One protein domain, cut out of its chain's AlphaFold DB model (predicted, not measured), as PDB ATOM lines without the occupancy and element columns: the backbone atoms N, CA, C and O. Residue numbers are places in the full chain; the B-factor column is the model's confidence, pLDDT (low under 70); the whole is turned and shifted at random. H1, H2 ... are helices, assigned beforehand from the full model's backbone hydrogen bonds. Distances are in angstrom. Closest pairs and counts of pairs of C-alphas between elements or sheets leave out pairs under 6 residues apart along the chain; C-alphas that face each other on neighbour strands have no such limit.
ATOM      1  N   THR A  31      29.973  32.174 -47.514       79.05
ATOM      2  CA  THR A  31      31.444  32.169 -47.550       79.05
ATOM      3  C   THR A  31      32.046  32.756 -46.276       79.05
ATOM      4  O   THR A  31      32.981  32.183 -45.728       79.05
ATOM      5  N   GLY A  32      31.472  33.839 -45.737       75.98
ATOM      6  CA  GLY A  32      31.905  34.416 -44.462       75.98
ATOM      7  C   GLY A  32      31.671  33.475 -43.275       75.98
ATOM      8  O   GLY A  32      32.497  33.402 -42.369       75.98
ATOM      9  N   TRP A  33      30.569  32.713 -43.286       77.82
ATOM     10  CA  TRP A  33      30.320  31.673 -42.282       77.82
ATOM     11  C   TRP A  33      31.312  30.512 -42.414       77.82
ATOM     12  O   TRP A  33      31.874  30.098 -41.404       77.82
ATOM     13  N   ALA A  34      31.574  30.047 -43.637       80.03
ATOM     14  CA  ALA A  34      32.520  28.971 -43.913       80.03
ATOM     15  C   ALA A  34      33.960  29.350 -43.536       80.03
ATOM     16  O   ALA A  34      34.643  28.561 -42.895       80.03
ATOM     17  N   LEU A  35      34.408  30.569 -43.855       80.26
ATOM     18  CA  LEU A  35      35.725  31.072 -43.454       80.26
ATOM     19  C   LEU A  35      35.847  31.191 -41.933       80.26
ATOM     20  O   LEU A  35      36.854  30.773 -41.369       80.26
ATOM     21  N   ALA A  36      34.817  31.701 -41.253       75.54
ATOM     22  CA  ALA A  36      34.808  31.755 -39.792       75.54
ATOM     23  C   ALA A  36      34.874  30.347 -39.178       75.54
ATOM     24  O   ALA A  36      35.689  30.105 -38.291       75.54
ATOM     25  N   ALA A  37      34.070  29.406 -39.683       77.71
ATOM     26  CA  ALA A  37      34.088  28.015 -39.244       77.71
ATOM     27  C   ALA A  37      35.444  27.345 -39.518       77.71
ATOM     28  O   ALA A  37      35.951  26.635 -38.656       77.71
ATOM     29  N   ALA A  38      36.067  27.616 -40.668       80.84
ATOM     30  CA  ALA A  38      37.390  27.105 -41.017       80.84
ATOM     31  C   ALA A  38      38.485  27.662 -40.096       80.84
ATOM     32  O   ALA A  38      39.322  26.900 -39.623       80.84
ATOM     33  N   VAL A  39      38.464  28.962 -39.783       80.62
ATOM     34  CA  VAL A  39      39.415  29.576 -38.840       80.62
ATOM     35  C   VAL A  39      39.226  29.015 -37.432       80.62
ATOM     36  O   VAL A  39      40.211  28.694 -36.772       80.62
ATOM     37  N   VAL A  40      37.982  28.855 -36.971       78.66
ATOM     38  CA  VAL A  40      37.689  28.216 -35.679       78.66
ATOM     39  C   VAL A  40      38.163  26.762 -35.682       78.66
ATOM     40  O   VAL A  40      38.852  26.354 -34.754       78.66
ATOM     41  N   GLY A  41      37.877  26.005 -36.742       79.17
ATOM     42  CA  GLY A  41      38.341  24.628 -36.911       79.17
ATOM     43  C   GLY A  41      39.866  24.521 -36.880       79.17
ATOM     44  O   GLY A  41      40.406  23.723 -36.125       79.17
ATOM     45  N   MET A  42      40.572  25.386 -37.612       81.32
ATOM     46  CA  MET A  42      42.036  25.463 -37.601       81.32
ATOM     47  C   MET A  42      42.578  25.768 -36.200       81.32
ATOM     48  O   MET A  42      43.546  25.151 -35.770       81.32
ATOM     49  N   ARG A  43      41.940  26.678 -35.454       79.85
ATOM     50  CA  ARG A  43      42.332  26.995 -34.070       79.85
ATOM     51  C   ARG A  43      42.120  25.819 -33.124       79.85
ATOM     52  O   ARG A  43      42.997  25.542 -32.315       79.85
ATOM     53  N   VAL A  44      40.995  25.114 -33.246       78.58
ATOM     54  CA  VAL A  44      40.720  23.897 -32.468       78.58
ATOM     55  C   VAL A  44      41.750  22.815 -32.787       78.58
ATOM     56  O   VAL A  44      42.253  22.173 -31.872       78.58
ATOM     57  N   LEU A  45      42.124  22.656 -34.059       79.36
ATOM     58  CA  LEU A  45      43.166  21.716 -34.470       79.36
ATOM     59  C   LEU A  45      44.545  22.091 -33.912       79.36
ATOM     60  O   LEU A  45      45.266  21.201 -33.476       79.36
ATOM     61  N   LEU A  46      44.898  23.381 -33.873       80.28
ATOM     62  CA  LEU A  46      46.142  23.858 -33.255       80.28
ATOM     63  C   LEU A  46      46.163  23.636 -31.734       80.28
ATOM     64  O   LEU A  46      47.180  23.231 -31.179       80.28
ATOM     65  N   ALA A  47      45.041  23.865 -31.051       79.05
ATOM     66  CA  ALA A  47      44.932  23.584 -29.621       79.05
ATOM     67  C   ALA A  47      45.005  22.072 -29.338       79.05
ATOM     68  O   ALA A  47      45.688  21.640 -28.410       79.05
ATOM     69  N   ALA A  48      44.347  21.260 -30.171       78.06
ATOM     70  CA  ALA A  48      44.401  19.809 -30.076       78.06
ATOM     71  C   ALA A  48      45.811  19.273 -30.356       78.06
ATOM     72  O   ALA A  48      46.277  18.406 -29.622       78.06
ATOM     73  N   SER A  49      46.523  19.802 -31.357       78.49
ATOM     74  CA  SER A  49      47.896  19.380 -31.654       78.49
ATOM     75  C   SER A  49      48.862  19.733 -30.523       78.49
ATOM     76  O   SER A  49      49.696  18.900 -30.168       78.49
ATOM     77  N   ALA A  50      48.704  20.901 -29.891       81.12
ATOM     78  CA  ALA A  50      49.456  21.266 -28.691       81.12
ATOM     79  C   ALA A  50      49.156  20.314 -27.518       81.12
ATOM     80  O   ALA A  50      50.076  19.815 -26.873       81.12
ATOM     81  N   GLY A  51      47.879  19.989 -27.278       78.25
ATOM     82  CA  GLY A  51      47.483  19.021 -26.251       78.25
ATOM     83  C   GLY A  51      48.053  17.620 -26.498       78.25
ATOM     84  O   GLY A  51      48.554  16.980 -25.576       78.25
ATOM     85  N   VAL A  52      48.050  17.167 -27.754       74.35
ATOM     86  CA  VAL A  52      48.638  15.882 -28.158       74.35
ATOM     87  C   VAL A  52      50.158  15.891 -28.000       74.35
ATOM     88  O   VAL A  52      50.707  14.896 -27.536       74.35
ATOM     89  N   ALA A  53      50.846  16.985 -28.334       77.18
ATOM     90  CA  ALA A  53      52.292  17.104 -28.145       77.18
ATOM     91  C   ALA A  53      52.679  16.978 -26.662       77.18
ATOM     92  O   ALA A  53      53.590  16.219 -26.323       77.18
ATOM     93  N   VAL A  54      51.936  17.643 -25.771       77.47
ATOM     94  CA  VAL A  54      52.119  17.518 -24.316       77.47
ATOM     95  C   VAL A  54      51.810  16.094 -23.846       77.47
ATOM     96  O   VAL A  54      52.599  15.501 -23.113       77.47
ATOM     97  N   TRP A  55      50.708  15.497 -24.311       77.04
ATOM     98  CA  TRP A  55      50.347  14.123 -23.958       77.04
ATOM     99  C   TRP A  55      51.404  13.104 -24.411       77.04
ATOM    100  O   TRP A  55      51.801  12.244 -23.621       77.04
ATOM    101  N   ALA A  56      51.899  13.221 -25.646       72.58
ATOM    102  CA  ALA A  56      52.932  12.354 -26.206       72.58
ATOM    103  C   ALA A  56      54.249  12.473 -25.430       72.58
ATOM    104  O   ALA A  56      54.922  11.468 -25.205       72.58
ATOM    105  N   TRP A  57      54.583  13.682 -24.968       72.55
ATOM    106  CA  TRP A  57      55.733  13.904 -24.101       72.55
ATOM    107  C   TRP A  57      55.559  13.256 -22.721       72.55
ATOM    108  O   TRP A  57      56.503  12.658 -22.218       72.55
ATOM    109  N   THR A  58      54.359  13.300 -22.130       75.86
ATOM    110  CA  THR A  58      54.092  12.628 -20.840       75.86
ATOM    111  C   THR A  58      54.003  11.102 -20.939       75.86
ATOM    112  O   THR A  58      54.267  10.416 -19.958       75.86
ATOM    113  N   ASN A  59      53.662  10.555 -22.111       73.58
ATOM    114  CA  ASN A  59      53.433   9.122 -22.327       73.58
ATOM    115  C   ASN A  59      54.410   8.525 -23.352       73.58
ATOM    116  O   ASN A  59      54.002   7.772 -24.245       73.58
ATOM    117  N   GLN A  60      55.704   8.842 -23.234       70.48
ATOM    118  CA  GLN A  60      56.730   8.333 -24.158       70.48
ATOM    119  C   GLN A  60      56.726   6.798 -24.252       70.48
ATOM    120  O   GLN A  60      56.896   6.249 -25.342       70.48
ATOM    121  N   ASP A  61      56.445   6.103 -23.146       67.94
ATOM    122  CA  ASP A  61      56.346   4.640 -23.095       67.94
ATOM    123  C   ASP A  61      55.231   4.090 -23.993       67.94
ATOM    124  O   ASP A  61      55.417   3.100 -24.711       67.94
ATOM    125  N   VAL A  62      54.074   4.760 -24.005       66.56
ATOM    126  CA  VAL A  62      52.931   4.389 -24.846       66.56
ATOM    127  C   VAL A  62      53.294   4.600 -26.314       66.56
ATOM    128  O   VAL A  62      53.130   3.679 -27.118       66.56
ATOM    129  N   VAL A  63      53.885   5.747 -26.664       65.03
ATOM    130  CA  VAL A  63      54.347   6.053 -28.033       65.03
ATOM    131  C   VAL A  63      55.412   5.049 -28.504       65.03
ATOM    132  O   VAL A  63      55.361   4.561 -29.636       65.03
ATOM    133  N   ALA A  64      56.337   4.649 -27.629       65.48
ATOM    134  CA  ALA A  64      57.329   3.613 -27.913       65.48
ATOM    135  C   ALA A  64      56.711   2.207 -28.060       65.48
ATOM    136  O   ALA A  64      57.204   1.386 -28.842       65.48
ATOM    137  N   SER A  65      55.628   1.901 -27.337       64.70
ATOM    138  CA  SER A  65      54.881   0.645 -27.502       64.70
ATOM    139  C   SER A  65      54.131   0.593 -28.843       64.70
ATOM    140  O   SER A  65      54.172  -0.434 -29.525       64.70
ATOM    141  N   LEU A  66      53.575   1.727 -29.285       59.72
ATOM    142  CA  LEU A  66      52.952   1.919 -30.600       59.72
ATOM    143  C   LEU A  66      53.973   1.786 -31.744       59.72
ATOM    144  O   LEU A  66      53.681   1.131 -32.745       59.72
ATOM    145  N   ARG A  67      55.204   2.305 -31.570       59.36
ATOM    146  CA  ARG A  67      56.335   2.155 -32.519       59.36
ATOM    147  C   ARG A  67      56.614   0.697 -32.896       59.36
ATOM    148  O   ARG A  67      57.067   0.434 -34.005       59.36
ATOM    149  N   ARG A  68      56.358  -0.253 -31.987       59.64
ATOM    150  CA  ARG A  68      56.606  -1.689 -32.206       59.64
ATOM    151  C   ARG A  68      55.474  -2.419 -32.941       59.64
ATOM    152  O   ARG A  68      55.532  -3.639 -33.048       59.64
ATOM    153  N   GLY A  69      54.462  -1.709 -33.454       56.28
ATOM    154  CA  GLY A  69      53.436  -2.295 -34.326       56.28
ATOM    155  C   GLY A  69      52.515  -3.306 -33.636       56.28
ATOM    156  O   GLY A  69      51.921  -4.144 -34.308       56.28
ATOM    157  N   GLN A  82      38.346   6.476 -27.777       58.97
ATOM    158  CA  GLN A  82      39.798   6.524 -27.936       58.97
ATOM    159  C   GLN A  82      40.253   6.148 -29.351       58.97
ATOM    160  O   GLN A  82      41.060   6.883 -29.905       58.97
ATOM    161  N   ASN A  83      39.713   5.085 -29.965       58.47
ATOM    162  CA  ASN A  83      40.103   4.635 -31.310       58.47
ATOM    163  C   ASN A  83      39.683   5.624 -32.409       58.47
ATOM    164  O   ASN A  83      40.428   5.834 -33.363       58.47
ATOM    165  N   LEU A  84      38.523   6.278 -32.281       56.03
ATOM    166  CA  LEU A  84      38.054   7.259 -33.271       56.03
ATOM    167  C   LEU A  84      38.852   8.569 -33.207       56.03
ATOM    168  O   LEU A  84      39.261   9.088 -34.246       56.03
ATOM    169  N   VAL A  85      39.136   9.062 -31.995       56.46
ATOM    170  CA  VAL A  85      40.096  10.161 -31.794       56.46
ATOM    171  C   VAL A  85      41.471   9.742 -32.327       56.46
ATOM    172  O   VAL A  85      42.121  10.510 -33.029       56.46
ATOM    173  N   TRP A  86      41.878   8.492 -32.112       59.56
ATOM    174  CA  TRP A  86      43.100   7.938 -32.693       59.56
ATOM    175  C   TRP A  86      43.153   7.989 -34.210       59.56
ATOM    176  O   TRP A  86      44.123   8.500 -34.760       59.56
ATOM    177  N   HIS A  87      42.120   7.528 -34.905       59.24
ATOM    178  CA  HIS A  87      42.132   7.504 -36.364       59.24
ATOM    179  C   HIS A  87      42.027   8.895 -37.000       59.24
ATOM    180  O   HIS A  87      42.611   9.111 -38.060       59.24
ATOM    181  N   LEU A  88      41.335   9.846 -36.363       59.93
ATOM    182  CA  LEU A  88      41.248  11.220 -36.871       59.93
ATOM    183  C   LEU A  88      42.597  11.957 -36.811       59.93
ATOM    184  O   LEU A  88      42.894  12.749 -37.704       59.93
ATOM    185  N   PHE A  89      43.418  11.694 -35.789       57.62
ATOM    186  CA  PHE A  89      44.693  12.394 -35.587       57.62
ATOM    187  C   PHE A  89      45.905  11.641 -36.161       57.62
ATOM    188  O   PHE A  89      46.849  12.270 -36.645       57.62
ATOM    189  N   VAL A  90      45.870  10.307 -36.195       59.18
ATOM    190  CA  VAL A  90      46.907   9.447 -36.789       59.18
ATOM    191  C   VAL A  90      46.607   9.223 -38.278       59.18
ATOM    192  O   VAL A  90      46.465   8.102 -38.760       59.18
ATOM    193  N   SER A  91      46.524  10.306 -39.052       62.87
ATOM    194  CA  SER A  91      46.821  10.189 -40.486       62.87
ATOM    195  C   SER A  91      48.322   9.896 -40.644       62.87
ATOM    196  O   SER A  91      49.097  10.185 -39.733       62.87
ATOM    197  N   ALA A  92      48.768   9.309 -41.761       57.02
ATOM    198  CA  ALA A  92      50.176   8.918 -41.958       57.02
ATOM    199  C   ALA A  92      51.187  10.034 -41.594       57.02
ATOM    200  O   ALA A  92      52.228   9.765 -41.001       57.02
ATOM    201  N   HIS A  93      50.810  11.294 -41.841       60.66
ATOM    202  CA  HIS A  93      51.570  12.497 -41.492       60.66
ATOM    203  C   HIS A  93      51.657  12.767 -39.976       60.66
ATOM    204  O   HIS A  93      52.656  13.298 -39.499       60.66
ATOM    205  N   GLY A  94      50.633  12.394 -39.204       64.79
ATOM    206  CA  GLY A  94      50.591  12.561 -37.750       64.79
ATOM    207  C   GLY A  94      51.629  11.703 -37.027       64.79
ATOM    208  O   GLY A  94      52.242  12.164 -36.069       64.79
ATOM    209  N   LEU A  95      51.904  10.487 -37.518       63.96
ATOM    210  CA  LEU A  95      52.971   9.644 -36.964       63.96
ATOM    211  C   LEU A  95      54.355  10.254 -37.199       63.96
ATOM    212  O   LEU A  95      55.172  10.250 -36.283       63.96
ATOM    213  N   ASP A  96      54.611  10.802 -38.389       67.12
ATOM    214  CA  ASP A  96      55.876  11.481 -38.694       67.12
ATOM    215  C   ASP A  96      56.058  12.768 -37.881       67.12
ATOM    216  O   ASP A  96      57.140  13.017 -37.348       67.12
ATOM    217  N   ALA A  97      54.989  13.542 -37.688       67.13
ATOM    218  CA  ALA A  97      55.013  14.712 -36.815       67.13
ATOM    219  C   ALA A  97      55.297  14.332 -35.350       67.13
ATOM    220  O   ALA A  97      56.139  14.953 -34.699       67.13
ATOM    221  N   LEU A  98      54.665  13.267 -34.840       63.87
ATOM    222  CA  LEU A  98      54.930  12.746 -33.495       63.87
ATOM    223  C   LEU A  98      56.380  12.259 -33.336       63.87
ATOM    224  O   LEU A  98      56.958  12.443 -32.266       63.87
ATOM    225  N   ARG A  99      56.997  11.696 -34.392       63.88
ATOM    226  CA  ARG A  99      58.429  11.322 -34.395       63.88
ATOM    227  C   ARG A  99      59.328  12.538 -34.189       63.88
ATOM    228  O   ARG A  99      60.242  12.472 -33.371       63.88
ATOM    229  N   ALA A 100      59.072  13.627 -34.915       67.43
ATOM    230  CA  ALA A 100      59.866  14.850 -34.813       67.43
ATOM    231  C   ALA A 100      59.715  15.518 -33.435       67.43
ATOM    232  O   ALA A 100      60.702  15.971 -32.864       67.43
ATOM    233  N   ILE A 101      58.501  15.526 -32.874       67.08
ATOM    234  CA  ILE A 101      58.215  16.138 -31.568       67.08
ATOM    235  C   ILE A 101      58.819  15.324 -30.418       67.08
ATOM    236  O   ILE A 101      59.411  15.904 -29.515       67.08
ATOM    237  N   ALA A 102      58.715  13.993 -30.448       66.51
ATOM    238  CA  ALA A 102      59.280  13.144 -29.397       66.51
ATOM    239  C   ALA A 102      60.821  13.160 -29.379       66.51
ATOM    240  O   ALA A 102      61.424  12.955 -28.329       66.51
ATOM    241  N   ALA A 103      61.455  13.400 -30.532       70.22
ATOM    242  CA  ALA A 103      62.902  13.576 -30.629       70.22
ATOM    243  C   ALA A 103      63.364  14.994 -30.245       70.22
ATOM    244  O   ALA A 103      64.550  15.200 -29.986       70.22
ATOM    245  N   ALA A 104      62.453  15.972 -30.229       75.61
ATOM    246  CA  ALA A 104      62.784  17.347 -29.905       75.61
ATOM    247  C   ALA A 104      62.954  17.529 -28.388       75.61
ATOM    248  O   ALA A 104      62.191  16.972 -27.591       75.61
ATOM    249  N   PRO A 105      63.932  18.336 -27.954       77.07
ATOM    250  CA  PRO A 105      64.101  18.631 -26.544       77.07
ATOM    251  C   PRO A 105      62.933  19.495 -26.019       77.07
ATOM    252  O   PRO A 105      62.371  20.311 -26.759       77.07
ATOM    253  N   PRO A 106      62.569  19.366 -24.728       72.43
ATOM    254  CA  PRO A 106      61.361  19.977 -24.163       72.43
ATOM    255  C   PRO A 106      61.342  21.507 -24.279       72.43
ATOM    256  O   PRO A 106      60.275  22.094 -24.448       72.43
ATOM    257  N   TRP A 107      62.511  22.153 -24.265       77.05
ATOM    258  CA  TRP A 107      62.643  23.603 -24.424       77.05
ATOM    259  C   TRP A 107      62.275  24.114 -25.825       77.05
ATOM    260  O   TRP A 107      62.023  25.302 -25.962       77.05
ATOM    261  N   MET A 108      62.197  23.257 -26.851       79.25
ATOM    262  CA  MET A 108      61.639  23.624 -28.164       79.25
ATOM    263  C   MET A 108      60.133  23.362 -28.240       79.25
ATOM    264  O   MET A 108      59.389  24.148 -28.823       79.25
ATOM    265  N   VAL A 109      59.670  22.257 -27.648       76.98
ATOM    266  CA  VAL A 109      58.262  21.835 -27.723       76.98
ATOM    267  C   VAL A 109      57.363  22.741 -26.884       76.98
ATOM    268  O   VAL A 109      56.290  23.126 -27.342       76.98
ATOM    269  N   LEU A 110      57.803  23.116 -25.681       77.78
ATOM    270  CA  LEU A 110      57.039  23.961 -24.764       77.78
ATOM    271  C   LEU A 110      56.700  25.337 -25.376       77.78
ATOM    272  O   LEU A 110      55.508  25.645 -25.455       77.78
ATOM    273  N   PRO A 111      57.657  26.147 -25.881       76.58
ATOM    274  CA  PRO A 111      57.326  27.432 -26.493       76.58
ATOM    275  C   PRO A 111      56.494  27.274 -27.768       76.58
ATOM    276  O   PRO A 111      55.613  28.092 -28.004       76.58
ATOM    277  N   LEU A 112      56.698  26.213 -28.558       78.25
ATOM    278  CA  LEU A 112      55.860  25.929 -29.726       78.25
ATOM    279  C   LEU A 112      54.404  25.643 -29.317       78.25
ATOM    280  O   LEU A 112      53.476  26.165 -29.933       78.25
ATOM    281  N   CYS A 113      54.192  24.853 -28.260       76.00
ATOM    282  CA  CYS A 113      52.862  24.573 -27.721       76.00
ATOM    283  C   CYS A 113      52.213  25.838 -27.158       76.00
ATOM    284  O   CYS A 113      51.046  26.100 -27.437       76.00
ATOM    285  N   VAL A 114      52.967  26.651 -26.412       76.76
ATOM    286  CA  VAL A 114      52.492  27.941 -25.897       76.76
ATOM    287  C   VAL A 114      52.139  28.881 -27.045       76.76
ATOM    288  O   VAL A 114      51.075  29.489 -27.008       76.76
ATOM    289  N   ALA A 115      52.954  28.951 -28.098       74.94
ATOM    290  CA  ALA A 115      52.676  29.757 -29.283       74.94
ATOM    291  C   ALA A 115      51.436  29.261 -30.042       74.94
ATOM    292  O   ALA A 115      50.617  30.074 -30.460       74.94
ATOM    293  N   ALA A 116      51.251  27.945 -30.185       76.96
ATOM    294  CA  ALA A 116      50.069  27.359 -30.820       76.96
ATOM    295  C   ALA A 116      48.793  27.619 -30.004       76.96
ATOM    296  O   ALA A 116      47.772  28.030 -30.561       76.96
ATOM    297  N   LEU A 117      48.859  27.448 -28.680       74.84
ATOM    298  CA  LEU A 117      47.768  27.788 -27.768       74.84
ATOM    299  C   LEU A 117      47.468  29.287 -27.826       74.84
ATOM    300  O   LEU A 117      46.319  29.672 -28.028       74.84
ATOM    301  N   TRP A 118      48.487  30.137 -27.749       70.81
ATOM    302  CA  TRP A 118      48.329  31.582 -27.850       70.81
ATOM    303  C   TRP A 118      47.714  31.986 -29.191       70.81
ATOM    304  O   TRP A 118      46.720  32.703 -29.203       70.81
ATOM    305  N   ALA A 119      48.190  31.447 -30.316       72.32
ATOM    306  CA  ALA A 119      47.611  31.679 -31.639       72.32
ATOM    307  C   ALA A 119      46.153  31.196 -31.734       72.32
ATOM    308  O   ALA A 119      45.321  31.836 -32.385       72.32
ATOM    309  N   SER A 120      45.811  30.097 -31.051       71.96
ATOM    310  CA  SER A 120      44.438  29.592 -31.000       71.96
ATOM    311  C   SER A 120      43.491  30.522 -30.229       71.96
ATOM    312  O   SER A 120      42.317  30.633 -30.595       71.96
ATOM    313  N   ILE A 121      44.001  31.274 -29.246       70.81
ATOM    314  CA  ILE A 121      43.220  32.131 -28.337       70.81
ATOM    315  C   ILE A 121      43.347  33.634 -28.687       70.81
ATOM    316  O   ILE A 121      42.491  34.445 -28.318       70.81
ATOM    317  N   ALA A 122      44.371  34.046 -29.435       64.63
ATOM    318  CA  ALA A 122      44.584  35.434 -29.835       64.63
ATOM    319  C   ALA A 122      43.425  35.912 -30.718       64.63
ATOM    320  O   ALA A 122      43.103  35.280 -31.734       64.63
TER     321      ALA A 122
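AT A GLANCE: This is residues 31 to 69 and 82 to 122 of the 350 residues of the protein "PIG-H domain-containing protein" of Sporothrix schenckii (strain ATCC 58251 / de Perez 2211183) (UniProt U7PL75). A long straight helix, H1, is the backbone of this domain, with H5 folded back along its second half, side by side and opposite ways. Near the last residues of H1, the last part of H4 meets it at a corner, residues 98 to 102 on residues 53 to 57, and the short H2 turns off its end; H3, joined to the beginning of H4 by a tight link, sticks out with residues 82 to 88, as does the beginning of H1 with residues 31 to 38. The printed part has 80 residues with five named helices, H1 to H5 in chain order, and no named strand; the class is all helix. It is only just loose, close to compact, with a radius of gyration of the C-alphas of 14.1 A, and elongated, spanning 45 by 29 by 18 A.

IN THESE COORDINATES: H1 covers residues 31 to 58, 40.1 A from C-alpha 31 at (31.444, 32.169, -47.550) to C-alpha 58 at (54.092, 12.628, -20.840). H5, residues 106 to 121, measures 22.2 A and ends with C-alpha 121 at (43.220, 32.131, -28.337). H4, residues 92 to 103, measures 17.7 A. H2 holds residues 60 to 67 and measures 10.4 A; H3 holds residues 82 to 89 and measures 10.8 A.

HOW THE PARTS SIT: H1 touches H5 with residues 43 to 54 alone, at a shallow tilt of 25 degrees, opposite ways; the closest C-alphas, of Arg 43 and Ser 120, are 4.5 A apart. H1 touches H4 through residues 53 to 57 and 98 to 102 alone, at a steep tilt of 45 degrees, the same way; the closest C-alphas, of Trp 57 and Ala 102, are 6.4 A apart. H2 is close to H1 but not clearly touching, about perpendicular at 74 degrees, with the closest C-alphas, of Ala 56 and Val 63, 6.7 A apart. H3 and H4 meet only through their link, and H3 is apart from H1, H2 and H5. Every O i to N i+4 pair is within hydrogen-bond range in H1, H2 and H3; in H4 it is 7 of 8 and in H5 11 of 12.

THE WHOLE: The C-alphas farthest apart, of Gly 32 and Arg 68, are 45.4 A apart. Residues 70 to 81 are not printed, and C-alphas 69 and 82 stand 17.5 A apart across this cut. The links H1 to H2, H3 to H4 and H4 to H5 are tight. Mean pLDDT of the printed part is 71.1; residues 61 to 69, 82 to 102 and 122 are under 70.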